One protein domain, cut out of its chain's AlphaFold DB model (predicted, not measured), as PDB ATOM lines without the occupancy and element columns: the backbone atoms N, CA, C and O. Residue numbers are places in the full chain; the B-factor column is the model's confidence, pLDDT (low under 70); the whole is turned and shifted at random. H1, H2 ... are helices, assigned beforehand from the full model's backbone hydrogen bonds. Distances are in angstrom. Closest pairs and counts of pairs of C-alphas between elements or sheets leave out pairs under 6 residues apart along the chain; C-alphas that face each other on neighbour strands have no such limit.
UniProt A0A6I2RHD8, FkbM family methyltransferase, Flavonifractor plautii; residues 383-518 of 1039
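This is residues 383 to 518 of the 1039 residues of the protein "FkbM family methyltransferase" of Flavonifractor plautii (UniProt A0A6I2RHD8). The long helix H5 lies between two groups of helices in a flat slab: H2 and H3 make a three-helix bundle with it, H1 packing on H3, while H6, H7, H8 and H9 gather on its other side, with H7 in their middle. H4 makes a corner with H5's first end. The printed part has 136 residues with nine named helices, H1 to H9 in order, and no named strand; its class is all helix. It is compact, with a radius of gyration of the C-alphas of 15.1 A, and spans 42 by 37 by 20 A.

Find C-alpha 384 at (-0.999, -16.421, 92.305), where H1 begins; it runs to residue 393. Next come H2, residues 401 to 412, 16.8 A long, H3, residues 421 to 432, 16.6 A, and H4, residues 435 to 441. At C-alpha 444, (-1.355, 16.941, 85.317), H5 begins and runs 31.4 A to residue 464. Read on through H6, residues 466 to 473, H7, 479 to 486, and H8, 492 to 500, to H9, 510 to 518.

Look first at H5, the hub; H2, H3 and H5 form an up-and-down bundle, each running against the one before. The closest C-alphas of H2 and H5, Leu 409 and Met 457, are 6.8 A apart. H1 touches H3 at Leu 391 and Phe 424, their closest C-alphas, 6.0 A apart. H4 and H5 touch only at the corner, only just, with 3 pairs within 8 A. H7 forms hairpins with H6, closest C-alphas Ala 470 and Ala 484 at 4.9 A, and with H8, Val 486 and Ile 495 at 5.7 A. H7 also touches H9, closest C-alphas Ala 483 and Thr 512 at 6.1 A. Every O i to N i+4 pair is within hydrogen-bond range in H1 to H4 and H6 to H9; in H5, 15 of 17 are.

The two farthest C-alphas, Gly 442 and His 491, are 44.3 A apart. The printed part has no cut and no long link, and no printed residue is under 70 in pLDDT.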
ATOM      1  N   ARG A 383       3.055 -17.745  92.640       96.12
ATOM      2  CA  ARG A 383       2.246 -17.704  93.871       96.12
ATOM      3  C   ARG A 383       0.994 -16.842  93.704       96.12
ATOM      4  O   ARG A 383       0.779 -15.868  94.425       96.12
ATOM      5  N   TYR A 384       0.152 -17.216  92.744       95.69
ATOM      6  CA  TYR A 384      -0.999 -16.421  92.305       95.69
ATOM      7  C   TYR A 384      -2.004 -16.077  93.415       95.69
ATOM      8  O   TYR A 384      -2.558 -14.986  93.392       95.69
ATOM      9  N   ALA A 385      -2.190 -16.933  94.426       95.31
ATOM     10  CA  ALA A 385      -3.055 -16.621  95.570       95.31
ATOM     11  C   ALA A 385      -2.506 -15.464  96.434       95.31
ATOM     12  O   ALA A 385      -3.240 -14.535  96.759       95.31
ATOM     13  N   ASP A 386      -1.203 -15.468  96.744       94.69
ATOM     14  CA  ASP A 386      -0.553 -14.368  97.472       94.69
ATOM     15  C   ASP A 386      -0.507 -13.070  96.631       94.69
ATOM     16  O   ASP A 386      -0.531 -11.968  97.185       94.69
ATOM     17  N   MET A 387      -0.417 -13.186  95.296       95.69
ATOM     18  CA  MET A 387      -0.538 -12.044  94.376       95.69
ATOM     19  C   MET A 387      -1.958 -11.471  94.382       95.69
ATOM     20  O   MET A 387      -2.127 -10.259  94.405       95.69
ATOM     21  N   ASP A 388      -2.976 -12.326  94.368       95.31
ATOM     22  CA  ASP A 388      -4.386 -11.941  94.381       95.31
ATOM     23  C   ASP A 388      -4.768 -11.219  95.690       95.31
ATOM     24  O   ASP A 388      -5.452 -10.195  95.653       95.31
ATOM     25  N   ASP A 389      -4.227 -11.658  96.834       93.94
ATOM     26  CA  ASP A 389      -4.293 -10.915  98.104       93.94
ATOM     27  C   ASP A 389      -3.596  -9.546  98.019       93.94
ATOM     28  O   ASP A 389      -4.152  -8.535  98.447       93.94
ATOM     29  N   PHE A 390      -2.403  -9.473  97.417       92.88
ATOM     30  CA  PHE A 390      -1.717  -8.195  97.200       92.88
ATOM     31  C   PHE A 390      -2.539  -7.234  96.322       92.88
ATOM     32  O   PHE A 390      -2.639  -6.049  96.637       92.88
ATOM     33  N   LEU A 391      -3.164  -7.728  95.249       94.00
ATOM     34  CA  LEU A 391      -3.971  -6.922  94.323       94.00
ATOM     35  C   LEU A 391      -5.286  -6.421  94.944       94.00
ATOM     36  O   LEU A 391      -5.803  -5.391  94.497       94.00
ATOM     37  N   ARG A 392      -5.796  -7.083  95.994       93.44
ATOM     38  CA  ARG A 392      -6.843  -6.538  96.875       93.44
ATOM     39  C   ARG A 392      -6.304  -5.405  97.748       93.44
ATOM     40  O   ARG A 392      -6.804  -4.284  97.669       93.44
ATOM     41  N   ASP A 393      -5.276  -5.690  98.544       87.62
ATOM     42  CA  ASP A 393      -4.847  -4.825  99.651       87.62
ATOM     43  C   ASP A 393      -4.033  -3.592  99.219       87.62
ATOM     44  O   ASP A 393      -3.989  -2.593  99.943       87.62
ATOM     45  N   VAL A 394      -3.370  -3.628  98.056       87.19
ATOM     46  CA  VAL A 394      -2.458  -2.555  97.629       87.19
ATOM     47  C   VAL A 394      -3.185  -1.215  97.457       87.19
ATOM     48  O   VAL A 394      -4.213  -1.125  96.776       87.19
ATOM     49  N   ASN A 395      -2.636  -0.145  98.041       85.69
ATOM     50  CA  ASN A 395      -3.110   1.216  97.797       85.69
ATOM     51  C   ASN A 395      -2.510   1.752  96.489       85.69
ATOM     52  O   ASN A 395      -1.350   2.162  96.449       85.69
ATOM     53  N   VAL A 396      -3.332   1.789  95.439       86.69
ATOM     54  CA  VAL A 396      -2.977   2.280  94.099       86.69
ATOM     55  C   VAL A 396      -2.460   3.724  94.117       86.69
ATOM     56  O   VAL A 396      -1.594   4.055  93.308       86.69
ATOM     57  N   GLU A 397      -2.930   4.570  95.039       84.12
ATOM     58  CA  GLU A 397      -2.523   5.980  95.153       84.12
ATOM     59  C   GLU A 397      -1.116   6.155  95.751       84.12
ATOM     60  O   GLU A 397      -0.468   7.169  95.512       84.12
ATOM     61  N   ALA A 398      -0.639   5.163  96.514       77.06
ATOM     62  CA  ALA A 398       0.665   5.170  97.186       77.06
ATOM     63  C   ALA A 398       1.786   4.479  96.377       77.06
ATOM     64  O   ALA A 398       2.923   4.377  96.851       77.06
ATOM     65  N   LEU A 399       1.465   3.991  95.174       78.38
ATOM     66  CA  LEU A 399       2.428   3.498  94.190       78.38
ATOM     67  C   LEU A 399       2.922   4.650  93.308       78.38
ATOM     68  O   LEU A 399       2.127   5.481  92.860       78.38
ATOM     69  N   GLU A 400       4.216   4.656  92.985       78.06
ATOM     70  CA  GLU A 400       4.738   5.532  91.932       78.06
ATOM     71  C   GLU A 400       4.202   5.125  90.549       78.06
ATOM     72  O   GLU A 400       3.710   4.013  90.333       78.06
ATOM     73  N   ILE A 401       4.283   6.045  89.586       78.75
ATOM     74  CA  ILE A 401       3.717   5.850  88.239       78.75
ATOM     75  C   ILE A 401       4.399   4.674  87.514       78.75
ATOM     76  O   ILE A 401       3.717   3.840  86.918       78.75
ATOM     77  N   THR A 402       5.728   4.581  87.617       78.19
ATOM     78  CA  THR A 402       6.548   3.473  87.090       78.19
ATOM     79  C   THR A 402       6.125   2.125  87.659       78.19
ATOM     80  O   THR A 402       5.970   1.145  86.932       78.19
ATOM     81  N   ASP A 403       5.904   2.107  88.967       81.25
ATOM     82  CA  ASP A 403       5.655   0.923  89.775       81.25
ATOM     83  C   ASP A 403       4.278   0.350  89.439       81.25
ATOM     84  O   ASP A 403       4.132  -0.840  89.157       81.25
ATOM     85  N   ARG A 404       3.271   1.231  89.344       87.50
ATOM     86  CA  ARG A 404       1.926   0.879  88.882       87.50
ATOM     87  C   ARG A 404       1.947   0.321  87.457       87.50
ATOM     88  O   ARG A 404       1.294  -0.687  87.216       87.50
ATOM     89  N   GLY A 405       2.707   0.922  86.537       87.88
ATOM     90  CA  GLY A 405       2.836   0.429  85.158       87.88
ATOM     91  C   GLY A 405       3.442  -0.977  85.081       87.88
ATOM     92  O   GLY A 405       2.877  -1.862  84.442       87.88
ATOM     93  N   ALA A 406       4.538  -1.218  85.804       88.38
ATOM     94  CA  ALA A 406       5.184  -2.530  85.857       88.38
ATOM     95  C   ALA A 406       4.284  -3.611  86.494       88.38
ATOM     96  O   ALA A 406       4.275  -4.756  86.034       88.38
ATOM     97  N   ILE A 407       3.496  -3.253  87.515       92.31
ATOM     98  CA  ILE A 407       2.487  -4.148  88.102       92.31
ATOM     99  C   ILE A 407       1.356  -4.420  87.100       92.31
ATOM    100  O   ILE A 407       0.992  -5.578  86.928       92.31
ATOM    101  N   VAL A 408       0.834  -3.407  86.394       94.81
ATOM    102  CA  VAL A 408      -0.226  -3.574  85.375       94.81
ATOM    103  C   VAL A 408       0.202  -4.546  84.274       94.81
ATOM    104  O   VAL A 408      -0.535  -5.494  84.012       94.81
ATOM    105  N   LEU A 409       1.405  -4.387  83.704       93.19
ATOM    106  CA  LEU A 409       1.959  -5.359  82.749       93.19
ATOM    107  C   LEU A 409       1.947  -6.776  83.329       93.19
ATOM    108  O   LEU A 409       1.436  -7.700  82.698       93.19
ATOM    109  N   LYS A 410       2.457  -6.951  84.558       93.38
ATOM    110  CA  LYS A 410       2.580  -8.289  85.146       93.38
ATOM    111  C   LYS A 410       1.249  -8.894  85.625       93.38
ATOM    112  O   LYS A 410       1.160 -10.108  85.803       93.38
ATOM    113  N   VAL A 411       0.213  -8.073  85.796       94.69
ATOM    114  CA  VAL A 411      -1.176  -8.513  86.001       94.69
ATOM    115  C   VAL A 411      -1.788  -9.008  84.690       94.69
ATOM    116  O   VAL A 411      -2.418 -10.061  84.698       94.69
ATOM    117  N   LEU A 412      -1.573  -8.310  83.568       93.38
ATOM    118  CA  LEU A 412      -2.069  -8.723  82.244       93.38
ATOM    119  C   LEU A 412      -1.441 -10.057  81.799       93.38
ATOM    120  O   LEU A 412      -2.164 -10.977  81.426       93.38
ATOM    121  N   ASP A 413      -0.128 -10.209  81.988       90.88
ATOM    122  CA  ASP A 413       0.673 -11.447  81.848       90.88
ATOM    123  C   ASP A 413       0.084 -12.707  82.520       90.88
ATOM    124  O   ASP A 413       0.565 -13.822  82.306       90.88
ATOM    125  N   SER A 414      -0.847 -12.555  83.464       91.25
ATOM    126  CA  SER A 414      -1.387 -13.653  84.277       91.25
ATOM    127  C   SER A 414      -2.848 -13.429  84.683       91.25
ATOM    128  O   SER A 414      -3.303 -14.000  85.674       91.25
ATOM    129  N   ALA A 415      -3.591 -12.625  83.914       90.19
ATOM    130  CA  ALA A 415      -4.945 -12.180  84.241       90.19
ATOM    131  C   ALA A 415      -5.907 -13.345  84.546       90.19
ATOM    132  O   ALA A 415      -6.616 -13.320  85.549       90.19
ATOM    133  N   GLU A 416      -5.857 -14.411  83.742       88.00
ATOM    134  CA  GLU A 416      -6.671 -15.628  83.904       88.00
ATOM    135  C   GLU A 416      -6.446 -16.359  85.241       88.00
ATOM    136  O   GLU A 416      -7.321 -17.084  85.712       88.00
ATOM    137  N   LYS A 417      -5.277 -16.170  85.869       92.94
ATOM    138  CA  LYS A 417      -4.894 -16.792  87.146       92.94
ATOM    139  C   LYS A 417      -5.139 -15.877  88.361       92.94
ATOM    140  O   LYS A 417      -4.842 -16.279  89.484       92.94
ATOM    141  N   LEU A 418      -5.642 -14.654  88.157       95.25
ATOM    142  CA  LEU A 418      -5.710 -13.586  89.164       95.25
ATOM    143  C   LEU A 418      -7.142 -13.016  89.280       95.25
ATOM    144  O   LEU A 418      -7.455 -12.021  88.627       95.25
ATOM    145  N   PRO A 419      -8.021 -13.588  90.128       94.81
ATOM    146  CA  PRO A 419      -9.423 -13.167  90.255       94.81
ATOM    147  C   PRO A 419      -9.645 -11.664  90.498       94.81
ATOM    148  O   PRO A 419     -10.609 -11.089  89.995       94.81
ATOM    149  N   SER A 420      -8.750 -10.998  91.232       95.88
ATOM    150  CA  SER A 420      -8.840  -9.561  91.528       95.88
ATOM    151  C   SER A 420      -8.244  -8.661  90.438       95.88
ATOM    152  O   SER A 420      -8.280  -7.441  90.590       95.88
ATOM    153  N   ALA A 421      -7.701  -9.214  89.344       95.94
ATOM    154  CA  ALA A 421      -7.009  -8.453  88.301       95.94
ATOM    155  C   ALA A 421      -7.893  -7.367  87.670       95.94
ATOM    156  O   ALA A 421      -7.487  -6.208  87.623       95.94
ATOM    157  N   ALA A 422      -9.120  -7.704  87.258       96.06
ATOM    158  CA  ALA A 422     -10.050  -6.728  86.684       96.06
ATOM    159  C   ALA A 422     -10.376  -5.596  87.677       96.06
ATOM    160  O   ALA A 422     -10.321  -4.424  87.315       96.06
ATOM    161  N   SER A 423     -10.606  -5.925  88.954       96.44
ATOM    162  CA  SER A 423     -10.852  -4.932  90.012       96.44
ATOM    163  C   SER A 423      -9.632  -4.036  90.270       96.44
ATOM    164  O   SER A 423      -9.771  -2.819  90.394       96.44
ATOM    165  N   PHE A 424      -8.418  -4.594  90.283       96.31
ATOM    166  CA  PHE A 424      -7.182  -3.816  90.386       96.31
ATOM    167  C   PHE A 424      -7.008  -2.850  89.203       96.31
ATOM    168  O   PHE A 424      -6.657  -1.685  89.413       96.31
ATOM    169  N   LEU A 425      -7.311  -3.290  87.977       96.94
ATOM    170  CA  LEU A 425      -7.279  -2.437  86.787       96.94
ATOM    171  C   LEU A 425      -8.354  -1.336  86.842       96.94
ATOM    172  O   LEU A 425      -8.036  -0.190  86.530       96.94
ATOM    173  N   SER A 426      -9.562  -1.618  87.347       96.38
ATOM    174  CA  SER A 426     -10.584  -0.594  87.636       96.38
ATOM    175  C   SER A 426     -10.090   0.453  88.641       96.38
ATOM    176  O   SER A 426     -10.257   1.650  88.414       96.38
ATOM    177  N   ARG A 427      -9.412   0.038  89.724       95.75
ATOM    178  CA  ARG A 427      -8.817   0.975  90.701       95.75
ATOM    179  C   ARG A 427      -7.681   1.808  90.093       95.75
ATOM    180  O   ARG A 427      -7.563   2.991  90.410       95.75
ATOM    181  N   CYS A 428      -6.880   1.234  89.193       95.25
ATOM    182  CA  CYS A 428      -5.875   1.976  88.423       95.25
ATOM    183  C   CYS A 428      -6.517   3.012  87.493       95.25
ATOM    184  O   CYS A 428      -6.084   4.165  87.479       95.25
ATOM    185  N   TRP A 429      -7.579   2.636  86.777       94.88
ATOM    186  CA  TRP A 429      -8.331   3.542  85.911       94.88
ATOM    187  C   TRP A 429      -8.967   4.702  86.692       94.88
ATOM    188  O   TRP A 429      -8.791   5.862  86.322       94.88
ATOM    189  N   ALA A 430      -9.624   4.418  87.820       93.81
ATOM    190  CA  ALA A 430     -10.234   5.438  88.674       93.81
ATOM    191  C   ALA A 430      -9.214   6.477  89.185       93.81
ATOM    192  O   ALA A 430      -9.504   7.672  89.201       93.81
ATOM    193  N   TYR A 431      -7.997   6.046  89.540       92.62
ATOM    194  CA  TYR A 431      -6.909   6.953  89.923       92.62
ATOM    195  C   TYR A 431      -6.401   7.809  88.747       92.62
ATOM    196  O   TYR A 431      -6.147   9.005  88.911       92.62
ATOM    197  N   LEU A 432      -6.274   7.225  87.552       92.06
ATOM    198  CA  LEU A 432      -5.860   7.941  86.337       92.06
ATOM    199  C   LEU A 432      -6.871   9.020  85.909       92.06
ATOM    200  O   LEU A 432      -6.473  10.027  85.329       92.06
ATOM    201  N   GLN A 433      -8.153   8.850  86.243       90.44
ATOM    202  CA  GLN A 433      -9.224   9.810  85.946       90.44
ATOM    203  C   GLN A 433      -9.489  10.840  87.065       90.44
ATOM    204  O   GLN A 433     -10.271  11.771  86.877       90.44
ATOM    205  N   ASN A 434      -8.842  10.730  88.232       90.06
ATOM    206  CA  ASN A 434      -9.075  11.651  89.350       90.06
ATOM    207  C   ASN A 434      -8.232  12.936  89.238       90.06
ATOM    208  O   ASN A 434      -7.274  13.130  89.990       90.06
ATOM    209  N   ASN A 435      -8.619  13.831  88.322       85.81
ATOM    210  CA  ASN A 435      -7.943  15.113  88.056       85.81
ATOM    211  C   ASN A 435      -7.569  15.883  89.335       85.81
ATOM    212  O   ASN A 435      -6.468  16.414  89.421       85.81
ATOM    213  N   SER A 436      -8.434  15.884  90.358       88.12
ATOM    214  CA  SER A 436      -8.206  16.645  91.596       88.12
ATOM    215  C   SER A 436      -6.942  16.223  92.364       88.12
ATOM    216  O   SER A 436      -6.269  17.075  92.946       88.12
ATOM    217  N   LEU A 437      -6.562  14.937  92.319       84.19
ATOM    218  CA  LEU A 437      -5.317  14.447  92.922       84.19
ATOM    219  C   LEU A 437      -4.090  14.901  92.121       84.19
ATOM    220  O   LEU A 437      -3.093  15.333  92.699       84.19
ATOM    221  N   TRP A 438      -4.167  14.833  90.792       84.69
ATOM    222  CA  TRP A 438      -3.072  15.208  89.893       84.69
ATOM    223  C   TRP A 438      -2.856  16.724  89.834       84.69
ATOM    224  O   TRP A 438      -1.710  17.175  89.757       84.69
ATOM    225  N   GLU A 439      -3.924  17.514  89.947       86.62
ATOM    226  CA  GLU A 439      -3.889  18.969  90.127       86.62
ATOM    227  C   GLU A 439      -3.270  19.347  91.478       86.62
ATOM    228  O   GLU A 439      -2.327  20.137  91.513       86.62
ATOM    229  N   ALA A 440      -3.715  18.731  92.583       80.38
ATOM    230  CA  ALA A 440      -3.147  18.966  93.915       80.38
ATOM    231  C   ALA A 440      -1.662  18.559  94.020       80.38
ATOM    232  O   ALA A 440      -0.902  19.180  94.766       80.38
ATOM    233  N   ALA A 441      -1.234  17.550  93.254       75.12
ATOM    234  CA  ALA A 441       0.165  17.149  93.126       75.12
ATOM    235  C   ALA A 441       0.981  18.025  92.150       75.12
ATOM    236  O   ALA A 441       2.209  17.967  92.174       75.12
ATOM    237  N   GLY A 442       0.332  18.811  91.282       81.44
ATOM    238  CA  GLY A 442       0.980  19.570  90.204       81.44
ATOM    239  C   GLY A 442       1.471  18.721  89.019       81.44
ATOM    240  O   GLY A 442       2.293  19.193  88.238       81.44
ATOM    241  N   ARG A 443       0.985  17.479  88.872       82.88
ATOM    242  CA  ARG A 443       1.490  16.448  87.935       82.88
ATOM    243  C   ARG A 443       0.556  16.173  86.740       82.88
ATOM    244  O   ARG A 443       0.670  15.142  86.085       82.88
ATOM    245  N   VAL A 444      -0.360  17.089  86.412       82.56
ATOM    246  CA  VAL A 444      -1.355  16.941  85.317       82.56
ATOM    247  C   VAL A 444      -0.758  16.553  83.940       82.56
ATOM    248  O   VAL A 444      -1.380  15.754  83.237       82.56
ATOM    249  N   PRO A 445       0.437  17.022  83.513       83.81
ATOM    250  CA  PRO A 445       1.054  16.534  82.273       83.81
ATOM    251  C   PRO A 445       1.427  15.043  82.323       83.81
ATOM    252  O   PRO A 445       1.308  14.340  81.321       83.81
ATOM    253  N   GLU A 446       1.843  14.549  83.492       86.56
ATOM    254  CA  GLU A 446       2.187  13.140  83.711       86.56
ATOM    255  C   GLU A 446       0.937  12.257  83.747       86.56
ATOM    256  O   GLU A 446       0.981  11.143  83.231       86.56
ATOM    257  N   GLN A 447      -0.183  12.769  84.279       88.81
ATOM    258  CA  GLN A 447      -1.486  12.092  84.270       88.81
ATOM    259  C   GLN A 447      -1.860  11.647  82.854       88.81
ATOM    260  O   GLN A 447      -2.085  10.465  82.616       88.81
ATOM    261  N   LYS A 448      -1.870  12.584  81.894       85.25
ATOM    262  CA  LYS A 448      -2.261  12.294  80.504       85.25
ATOM    263  C   LYS A 448      -1.371  11.243  79.854       85.25
ATOM    264  O   LYS A 448      -1.879  10.384  79.137       85.25
ATOM    265  N   LYS A 449      -0.062  11.284  80.130       88.00
ATOM    266  CA  LYS A 449       0.862  10.253  79.652       88.00
ATOM    267  C   LYS A 449       0.552   8.900  80.297       88.00
ATOM    268  O   LYS A 449       0.387   7.927  79.579       88.00
ATOM    269  N   ALA A 450       0.403   8.845  81.620       89.19
ATOM    270  CA  ALA A 450       0.106   7.608  82.337       89.19
ATOM    271  C   ALA A 450      -1.231   6.973  81.899       89.19
ATOM    272  O   ALA A 450      -1.330   5.750  81.843       89.19
ATOM    273  N   THR A 451      -2.235   7.780  81.539       91.38
ATOM    274  CA  THR A 451      -3.501   7.294  80.965       91.38
ATOM    275  C   THR A 451      -3.304   6.725  79.558       91.38
ATOM    276  O   THR A 451      -3.811   5.642  79.274       91.38
ATOM    277  N   ALA A 452      -2.526   7.389  78.694       88.50
ATOM    278  CA  ALA A 452      -2.191   6.871  77.365       88.50
ATOM    279  C   ALA A 452      -1.379   5.566  77.443       88.50
ATOM    280  O   ALA A 452      -1.744   4.577  76.810       88.50
ATOM    281  N   ASP A 453      -0.333   5.535  78.276       90.62
ATOM    282  CA  ASP A 453       0.489   4.350  78.540       90.62
ATOM    283  C   ASP A 453      -0.390   3.185  79.061       90.62
ATOM    284  O   ASP A 453      -0.231   2.045  78.627       90.62
ATOM    285  N   PHE A 454      -1.379   3.461  79.926       94.44
ATOM    286  CA  PHE A 454      -2.341   2.461  80.412       94.44
ATOM    287  C   PHE A 454      -3.244   1.902  79.303       94.44
ATOM    288  O   PHE A 454      -3.355   0.683  79.175       94.44
ATOM    289  N   ILE A 455      -3.843   2.757  78.466       92.88
ATOM    290  CA  ILE A 455      -4.660   2.304  77.325       92.88
ATOM    291  C   ILE A 455      -3.822   1.509  76.313       92.88
ATOM    292  O   ILE A 455      -4.313   0.514  75.781       92.88
ATOM    293  N   HIS A 456      -2.554   1.875  76.095       91.19
ATOM    294  CA  HIS A 456      -1.642   1.094  75.257       91.19
ATOM    295  C   HIS A 456      -1.397  -0.315  75.811       91.19
ATOM    296  O   HIS A 456      -1.560  -1.274  75.064       91.19
ATOM    297  N   MET A 457      -1.124  -0.473  77.112       93.31
ATOM    298  CA  MET A 457      -0.952  -1.804  77.723       93.31
ATOM    299  C   MET A 457      -2.201  -2.694  77.575       93.31
ATOM    300  O   MET A 457      -2.081  -3.892  77.317       93.31
ATOM    301  N   LEU A 458      -3.406  -2.123  77.691       94.06
ATOM    302  CA  LEU A 458      -4.660  -2.862  77.482       94.06
ATOM    303  C   LEU A 458      -4.910  -3.198  75.998       94.06
ATOM    304  O   LEU A 458      -5.380  -4.291  75.681       94.06
ATOM    305  N   GLN A 459      -4.566  -2.293  75.076       91.06
ATOM    306  CA  GLN A 459      -4.628  -2.546  73.634       91.06
ATOM    307  C   GLN A 459      -3.629  -3.634  73.208       91.06
ATOM    308  O   GLN A 459      -3.981  -4.493  72.399       91.06
ATOM    309  N   ASP A 460      -2.417  -3.654  73.756       89.75
ATOM    310  CA  ASP A 460      -1.435  -4.697  73.452       89.75
ATOM    311  C   ASP A 460      -1.878  -6.061  74.009       89.75
ATOM    312  O   ASP A 460      -1.680  -7.083  73.358       89.75
ATOM    313  N   TYR A 461      -2.584  -6.105  75.144       90.81
ATOM    314  CA  TYR A 461      -3.228  -7.338  75.616       90.81
ATOM    315  C   TYR A 461      -4.311  -7.847  74.636       90.81
ATOM    316  O   TYR A 461      -4.375  -9.043  74.344       90.81
ATOM    317  N   LEU A 462      -5.110  -6.947  74.044       88.88
ATOM    318  CA  LEU A 462      -6.127  -7.299  73.037       88.88
ATOM    319  C   LEU A 462      -5.551  -7.858  71.727       88.88
ATOM    320  O   LEU A 462      -6.218  -8.675  71.090       88.88
ATOM    321  N   THR A 463      -4.348  -7.457  71.299       81.19
ATOM    322  CA  THR A 463      -3.770  -7.962  70.034       81.19
ATOM    323  C   THR A 463      -3.318  -9.421  70.124       81.19
ATOM    324  O   THR A 463      -3.314 -10.111  69.105       81.19
ATOM    325  N   HIS A 464      -2.994  -9.913  71.325       75.31
ATOM    326  CA  HIS A 464      -2.535 -11.288  71.541       75.31
ATOM    327  C   HIS A 464      -3.682 -12.312  71.602       75.31
ATOM    328  O   HIS A 464      -3.491 -13.464  71.215       75.31
ATOM    329  N   SER A 465      -4.880 -11.911  72.045       71.00
ATOM    330  CA  SER A 465      -6.098 -12.730  71.953       71.00
ATOM    331  C   SER A 465      -7.347 -11.848  71.992       71.00
ATOM    332  O   SER A 465      -7.807 -11.457  73.063       71.00
ATOM    333  N   ARG A 466      -7.914 -11.531  70.820       76.88
ATOM    334  CA  ARG A 466      -9.011 -10.553  70.685       76.88
ATOM    335  C   ARG A 466     -10.245 -10.906  71.524       76.88
ATOM    336  O   ARG A 466     -10.767 -10.046  72.223       76.88
ATOM    337  N   GLU A 467     -10.696 -12.160  71.472       83.31
ATOM    338  CA  GLU A 467     -11.917 -12.613  72.156       83.31
ATOM    339  C   GLU A 467     -11.709 -12.790  73.669       83.31
ATOM    340  O   GLU A 467     -12.430 -12.192  74.465       83.31
ATOM    341  N   HIS A 468     -10.682 -13.542  74.085       85.81
ATOM    342  CA  HIS A 468     -10.398 -13.776  75.509       85.81
ATOM    343  C   HIS A 468      -9.958 -12.479  76.207       85.81
ATOM    344  O   HIS A 468     -10.360 -12.202  77.337       85.81
ATOM    345  N   GLY A 469      -9.192 -11.641  75.502       89.62
ATOM    346  CA  GLY A 469      -8.804 -10.311  75.950       89.62
ATOM    347  C   GLY A 469     -10.014  -9.406  76.164       89.62
ATOM    348  O   GLY A 469     -10.138  -8.807  77.230       89.62
ATOM    349  N   ALA A 470     -10.953  -9.357  75.214       92.62
ATOM    350  CA  ALA A 470     -12.184  -8.586  75.373       92.62
ATOM    351  C   ALA A 470     -13.072  -9.130  76.511       92.62
ATOM    352  O   ALA A 470     -13.567  -8.337  77.311       92.62
ATOM    353  N   LEU A 471     -13.206 -10.455  76.662       94.00
ATOM    354  CA  LEU A 471     -13.938 -11.093  77.772       94.00
ATOM    355  C   LEU A 471     -13.346 -10.767  79.154       94.00
ATOM    356  O   LEU A 471     -14.093 -10.614  80.124       94.00
ATOM    357  N   PHE A 472     -12.022 -10.637  79.261       94.88
ATOM    358  CA  PHE A 472     -11.370 -10.168  80.484       94.88
ATOM    359  C   PHE A 472     -11.573  -8.659  80.692       94.88
ATOM    360  O   PHE A 472     -12.092  -8.242  81.728       94.88
ATOM    361  N   LEU A 473     -11.215  -7.829  79.708       95.31
ATOM    362  CA  LEU A 473     -11.257  -6.370  79.847       95.31
ATOM    363  C   LEU A 473     -12.685  -5.825  80.020       95.31
ATOM    364  O   LEU A 473     -12.863  -4.813  80.691       95.31
ATOM    365  N   ALA A 474     -13.716  -6.515  79.520       95.25
ATOM    366  CA  ALA A 474     -15.125  -6.171  79.737       95.25
ATOM    367  C   ALA A 474     -15.551  -6.171  81.222       95.25
ATOM    368  O   ALA A 474     -16.600  -5.605  81.556       95.25
ATOM    369  N   GLN A 475     -14.756  -6.779  82.109       95.81
ATOM    370  CA  GLN A 475     -14.965  -6.809  83.563       95.81
ATOM    371  C   GLN A 475     -14.383  -5.574  84.278       95.81
ATOM    372  O   GLN A 475     -14.656  -5.371  85.460       95.81
ATOM    373  N   ILE A 476     -13.602  -4.743  83.580       95.12
ATOM    374  CA  ILE A 476     -13.085  -3.465  84.090       95.12
ATOM    375  C   ILE A 476     -14.225  -2.427  84.120       95.12
ATOM    376  O   ILE A 476     -15.200  -2.511  83.370       95.12
ATOM    377  N   GLU A 477     -14.122  -1.441  85.009       93.00
ATOM    378  CA  GLU A 477     -15.079  -0.341  85.144       93.00
ATOM    379  C   GLU A 477     -14.690   0.883  84.292       93.00
ATOM    380  O   GLU A 477     -13.515   1.169  84.062       93.00
ATOM    381  N   GLY A 478     -15.691   1.649  83.850       91.12
ATOM    382  CA  GLY A 478     -15.496   2.852  83.035       91.12
ATOM    383  C   GLY A 478     -15.224   2.574  81.549       91.12
ATOM    384  O   GLY A 478     -15.499   1.488  81.035       91.12
ATOM    385  N   ALA A 479     -14.703   3.587  80.847       91.38
ATOM    386  CA  ALA A 479     -14.532   3.569  79.393       91.38
ATOM    387  C   ALA A 479     -13.737   2.361  78.837       91.38
ATOM    388  O   ALA A 479     -14.199   1.790  77.850       91.38
ATOM    389  N   PRO A 480     -12.634   1.882  79.459       93.88
ATOM    390  CA  PRO A 480     -11.907   0.713  78.956       93.88
ATOM    391  C   PRO A 480     -12.754  -0.572  78.992       93.88
ATOM    392  O   PRO A 480     -12.684  -1.397  78.081       93.88
ATOM    393  N   GLY A 481     -13.598  -0.736  80.015       94.50
ATOM    394  CA  GLY A 481     -14.508  -1.877  80.117       94.50
ATOM    395  C   GLY A 481     -15.660  -1.815  79.117       94.50
ATOM    396  O   GLY A 481     -15.990  -2.817  78.485       94.50
ATOM    397  N   LEU A 482     -16.238  -0.629  78.914       93.38
ATOM    398  CA  LEU A 482     -17.278  -0.404  77.902       93.38
ATOM    399  C   LEU A 482     -16.740  -0.624  76.476       93.38
ATOM    400  O   LEU A 482     -17.352  -1.353  75.698       93.38
ATOM    401  N   ALA A 483     -15.552  -0.102  76.164       94.06
ATOM    402  CA  ALA A 483     -14.882  -0.311  74.879       94.06
ATOM    403  C   ALA A 483     -14.569  -1.794  74.598       94.06
ATOM    404  O   ALA A 483     -14.631  -2.226  73.445       94.06
ATOM    405  N   ALA A 484     -14.280  -2.586  75.638       94.62
ATOM    406  CA  ALA A 484     -14.110  -4.034  75.526       94.62
ATOM    407  C   ALA A 484     -15.445  -4.774  75.335       94.62
ATOM    408  O   ALA A 484     -15.484  -5.767  74.618       94.62
ATOM    409  N   ARG A 485     -16.555  -4.290  75.910       94.31
ATOM    410  CA  ARG A 485     -17.893  -4.868  75.677       94.31
ATOM    411  C   ARG A 485     -18.358  -4.681  74.238       94.31
ATOM    412  O   ARG A 485     -18.948  -5.606  73.695       94.31
ATOM    413  N   VAL A 486     -18.036  -3.550  73.603       94.19
ATOM    414  CA  VAL A 486     -18.314  -3.336  72.169       94.19
ATOM    415  C   VAL A 486     -17.640  -4.416  71.308       94.19
ATOM    416  O   VAL A 486     -18.275  -4.929  70.399       94.19
ATOM    417  N   LEU A 487     -16.412  -4.846  71.640       92.81
ATOM    418  CA  LEU A 487     -15.694  -5.933  70.941       92.81
ATOM    419  C   LEU A 487     -16.344  -7.326  71.062       92.81
ATOM    420  O   LEU A 487     -15.904  -8.253  70.383       92.81
ATOM    421  N   LEU A 488     -17.338  -7.490  71.941       93.12
ATOM    422  CA  LEU A 488     -18.052  -8.747  72.203       93.12
ATOM    423  C   LEU A 488     -19.467  -8.766  71.601       93.12
ATOM    424  O   LEU A 488     -20.230  -9.700  71.858       93.12
ATOM    425  N   LYS A 489     -19.852  -7.729  70.851       93.44
ATOM    426  CA  LYS A 489     -21.191  -7.571  70.276       93.44
ATOM    427  C   LYS A 489     -21.135  -7.631  68.753       93.44
ATOM    428  O   LYS A 489     -20.169  -7.213  68.141       93.44
ATOM    429  N   THR A 490     -22.192  -8.146  68.138       88.94
ATOM    430  CA  THR A 490     -22.317  -8.255  66.670       88.94
ATOM    431  C   THR A 490     -23.643  -7.711  66.140       88.94
ATOM    432  O   THR A 490     -23.838  -7.644  64.929       88.94
ATOM    433  N   HIS A 491     -24.554  -7.311  67.031       90.31
ATOM    434  CA  HIS A 491     -25.811  -6.657  66.689       90.31
ATOM    435  C   HIS A 491     -25.663  -5.137  66.808       90.31
ATOM    436  O   HIS A 491     -25.082  -4.638  67.767       90.31
ATOM    437  N   GLU A 492     -26.213  -4.410  65.837       90.00
ATOM    438  CA  GLU A 492     -26.141  -2.949  65.752       90.00
ATOM    439  C   GLU A 492     -26.744  -2.253  66.984       90.00
ATOM    440  O   GLU A 492     -26.082  -1.417  67.590       90.00
ATOM    441  N   GLU A 493     -27.946  -2.656  67.410       90.12
ATOM    442  CA  GLU A 493     -28.643  -2.077  68.572       90.12
ATOM    443  C   GLU A 493     -27.800  -2.179  69.861       90.12
ATOM    444  O   GLU A 493     -27.590  -1.181  70.549       90.12
ATOM    445  N   ASP A 494     -27.236  -3.364  70.127       91.62
ATOM    446  CA  ASP A 494     -26.332  -3.642  71.256       91.62
ATOM    447  C   ASP A 494     -25.069  -2.758  71.244       91.62
ATOM    448  O   ASP A 494     -24.536  -2.403  72.300       91.62
ATOM    449  N   ILE A 495     -24.537  -2.461  70.055       91.50
ATOM    450  CA  ILE A 495     -23.313  -1.670  69.885       91.50
ATOM    451  C   ILE A 495     -23.619  -0.190  70.081       91.50
ATOM    452  O   ILE A 495     -22.904   0.476  70.829       91.50
ATOM    453  N   LEU A 496     -24.693   0.318  69.471       89.75
ATOM    454  CA  LEU A 496     -25.105   1.713  69.604       89.75
ATOM    455  C   LEU A 496     -25.450   2.060  71.064       89.75
ATOM    456  O   LEU A 496     -24.985   3.085  71.561       89.75
ATOM    457  N   GLU A 497     -26.139   1.174  71.798       90.81
ATOM    458  CA  GLU A 497     -26.427   1.382  73.228       90.81
ATOM    459  C   GLU A 497     -25.143   1.490  74.077       90.81
ATOM    460  O   GLU A 497     -25.066   2.303  74.999       90.81
ATOM    461  N   LEU A 498     -24.108   0.698  73.763       91.44
ATOM    462  CA  LEU A 498     -22.803   0.772  74.431       91.44
ATOM    463  C   LEU A 498     -21.977   1.993  73.996       91.44
ATOM    464  O   LEU A 498     -21.191   2.512  74.791       91.44
ATOM    465  N   MET A 499     -22.144   2.460  72.757       90.19
ATOM    466  CA  MET A 499     -21.470   3.648  72.227       90.19
ATOM    467  C   MET A 499     -21.987   4.941  72.864       90.19
ATOM    468  O   MET A 499     -21.175   5.804  73.202       90.19
ATOM    469  N   ASP A 500     -23.296   5.047  73.104       88.19
ATOM    470  CA  ASP A 500     -23.904   6.170  73.836       88.19
ATOM    471  C   ASP A 500     -23.511   6.192  75.329       88.19
ATOM    472  O   ASP A 500     -23.547   7.241  75.974       88.19
ATOM    473  N   GLN A 501     -23.082   5.053  75.885       89.00
ATOM    474  CA  GLN A 501     -22.583   4.944  77.262       89.00
ATOM    475  C   GLN A 501     -21.104   5.345  77.427       89.00
ATOM    476  O   GLN A 501     -20.646   5.478  78.564       89.00
ATOM    477  N   LEU A 502     -20.341   5.544  76.343       87.12
ATOM    478  CA  LEU A 502     -18.925   5.934  76.405       87.12
ATOM    479  C   LEU A 502     -18.774   7.457  76.631       87.12
ATOM    480  O   LEU A 502     -19.054   8.237  75.719       87.12
ATOM    481  N   PRO A 503     -18.299   7.913  77.813       71.81
ATOM    482  CA  PRO A 503     -18.330   9.333  78.184       71.81
ATOM    483  C   PRO A 503     -17.213  10.166  77.537       71.81
ATOM    484  O   PRO A 503     -17.349  11.378  77.394       71.81
ATOM    485  N   ASP A 504     -16.107   9.520  77.168       78.06
ATOM    486  CA  ASP A 504     -14.984  10.107  76.448       78.06
ATOM    487  C   ASP A 504     -14.415   9.051  75.494       78.06
ATOM    488  O   ASP A 504     -14.177   7.904  75.880       78.06
ATOM    489  N   TRP A 505     -14.217   9.454  74.243       84.75
ATOM    490  CA  TRP A 505     -13.698   8.614  73.170       84.75
ATOM    491  C   TRP A 505     -12.177   8.762  72.981       84.75
ATOM    492  O   TRP A 505     -11.584   7.973  72.255       84.75
ATOM    493  N   GLU A 506     -11.514   9.703  73.665       80.50
ATOM    494  CA  GLU A 506     -10.044   9.843  73.654       80.50
ATOM    495  C   GLU A 506      -9.313   8.607  74.218       80.50
ATOM    496  O   GLU A 506      -8.155   8.370  73.878       80.50
ATOM    497  N   TRP A 507      -9.994   7.786  75.026       85.25
ATOM    498  CA  TRP A 507      -9.414   6.634  75.735       85.25
ATOM    499  C   TRP A 507      -9.993   5.276  75.312       85.25
ATOM    500  O   TRP A 507      -9.969   4.316  76.083       85.25
ATOM    501  N   VAL A 508     -10.535   5.190  74.096       89.62
ATOM    502  CA  VAL A 508     -11.088   3.956  73.514       89.62
ATOM    503  C   VAL A 508     -10.020   3.225  72.691       89.62
ATOM    504  O   VAL A 508      -9.215   3.849  72.000       89.62
ATOM    505  N   TYR A 509     -10.002   1.889  72.751       90.94
ATOM    506  CA  TYR A 509      -9.005   1.081  72.044       90.94
ATOM    507  C   TYR A 509      -9.116   1.236  70.513       90.94
ATOM    508  O   TYR A 509     -10.222   1.108  69.976       90.94
ATOM    509  N   PRO A 510      -7.999   1.384  69.776       90.81
ATOM    510  CA  PRO A 510      -7.968   1.243  68.317       90.81
ATOM    511  C   PRO A 510      -8.705   0.000  67.778       90.81
ATOM    512  O   PRO A 510      -9.410   0.096  66.775       90.81
ATOM    513  N   SER A 511      -8.632  -1.154  68.452       91.00
ATOM    514  CA  SER A 511      -9.407  -2.345  68.061       91.00
ATOM    515  C   SER A 511     -10.927  -2.132  68.106       91.00
ATOM    516  O   SER A 511     -11.629  -2.694  67.271       91.00
ATOM    517  N   THR A 512     -11.453  -1.327  69.037       92.50
ATOM    518  CA  THR A 512     -12.898  -1.048  69.147       92.50
ATOM    519  C   THR A 512     -13.391  -0.221  67.963       92.50
ATOM    520  O   THR A 512     -14.418  -0.550  67.376       92.50
ATOM    521  N   TYR A 513     -12.622   0.788  67.547       92.50
ATOM    522  CA  TYR A 513     -12.895   1.547  66.323       92.50
ATOM    523  C   TYR A 513     -12.895   0.650  65.079       92.50
ATOM    524  O   TYR A 513     -13.826   0.722  64.280       92.50
ATOM    525  N   LEU A 514     -11.900  -0.235  64.934       92.00
ATOM    526  CA  LEU A 514     -11.870  -1.189  63.819       92.00
ATOM    527  C   LEU A 514     -13.069  -2.127  63.819       92.00
ATOM    528  O   LEU A 514     -13.576  -2.433  62.752       92.00
ATOM    529  N   HIS A 515     -13.552  -2.550  64.982       92.44
ATOM    530  CA  HIS A 515     -14.711  -3.429  65.051       92.44
ATOM    531  C   HIS A 515     -16.016  -2.750  64.606       92.44
ATOM    532  O   HIS A 515     -16.801  -3.340  63.869       92.44
ATOM    533  N   ILE A 516     -16.206  -1.480  64.974       92.94
ATOM    534  CA  ILE A 516     -17.319  -0.652  64.476       92.94
ATOM    535  C   ILE A 516     -17.212  -0.500  62.945       92.94
ATOM    536  O   ILE A 516     -18.215  -0.603  62.239       92.94
ATOM    537  N   MET A 517     -15.991  -0.342  62.415       93.69
ATOM    538  CA  MET A 517     -15.737  -0.257  60.971       93.69
ATOM    539  C   MET A 517     -15.939  -1.590  60.226       93.69
ATOM    540  O   MET A 517     -16.516  -1.579  59.144       93.69
ATOM    541  N   GLU A 518     -15.526  -2.729  60.796       92.12
ATOM    542  CA  GLU A 518     -15.763  -4.089  60.265       92.12
ATOM    543  C   GLU A 518     -17.260  -4.385  60.093       92.12
ATOM    544  O   GLU A 518     -17.652  -5.089  59.167       92.12
TER     545      GLU A 518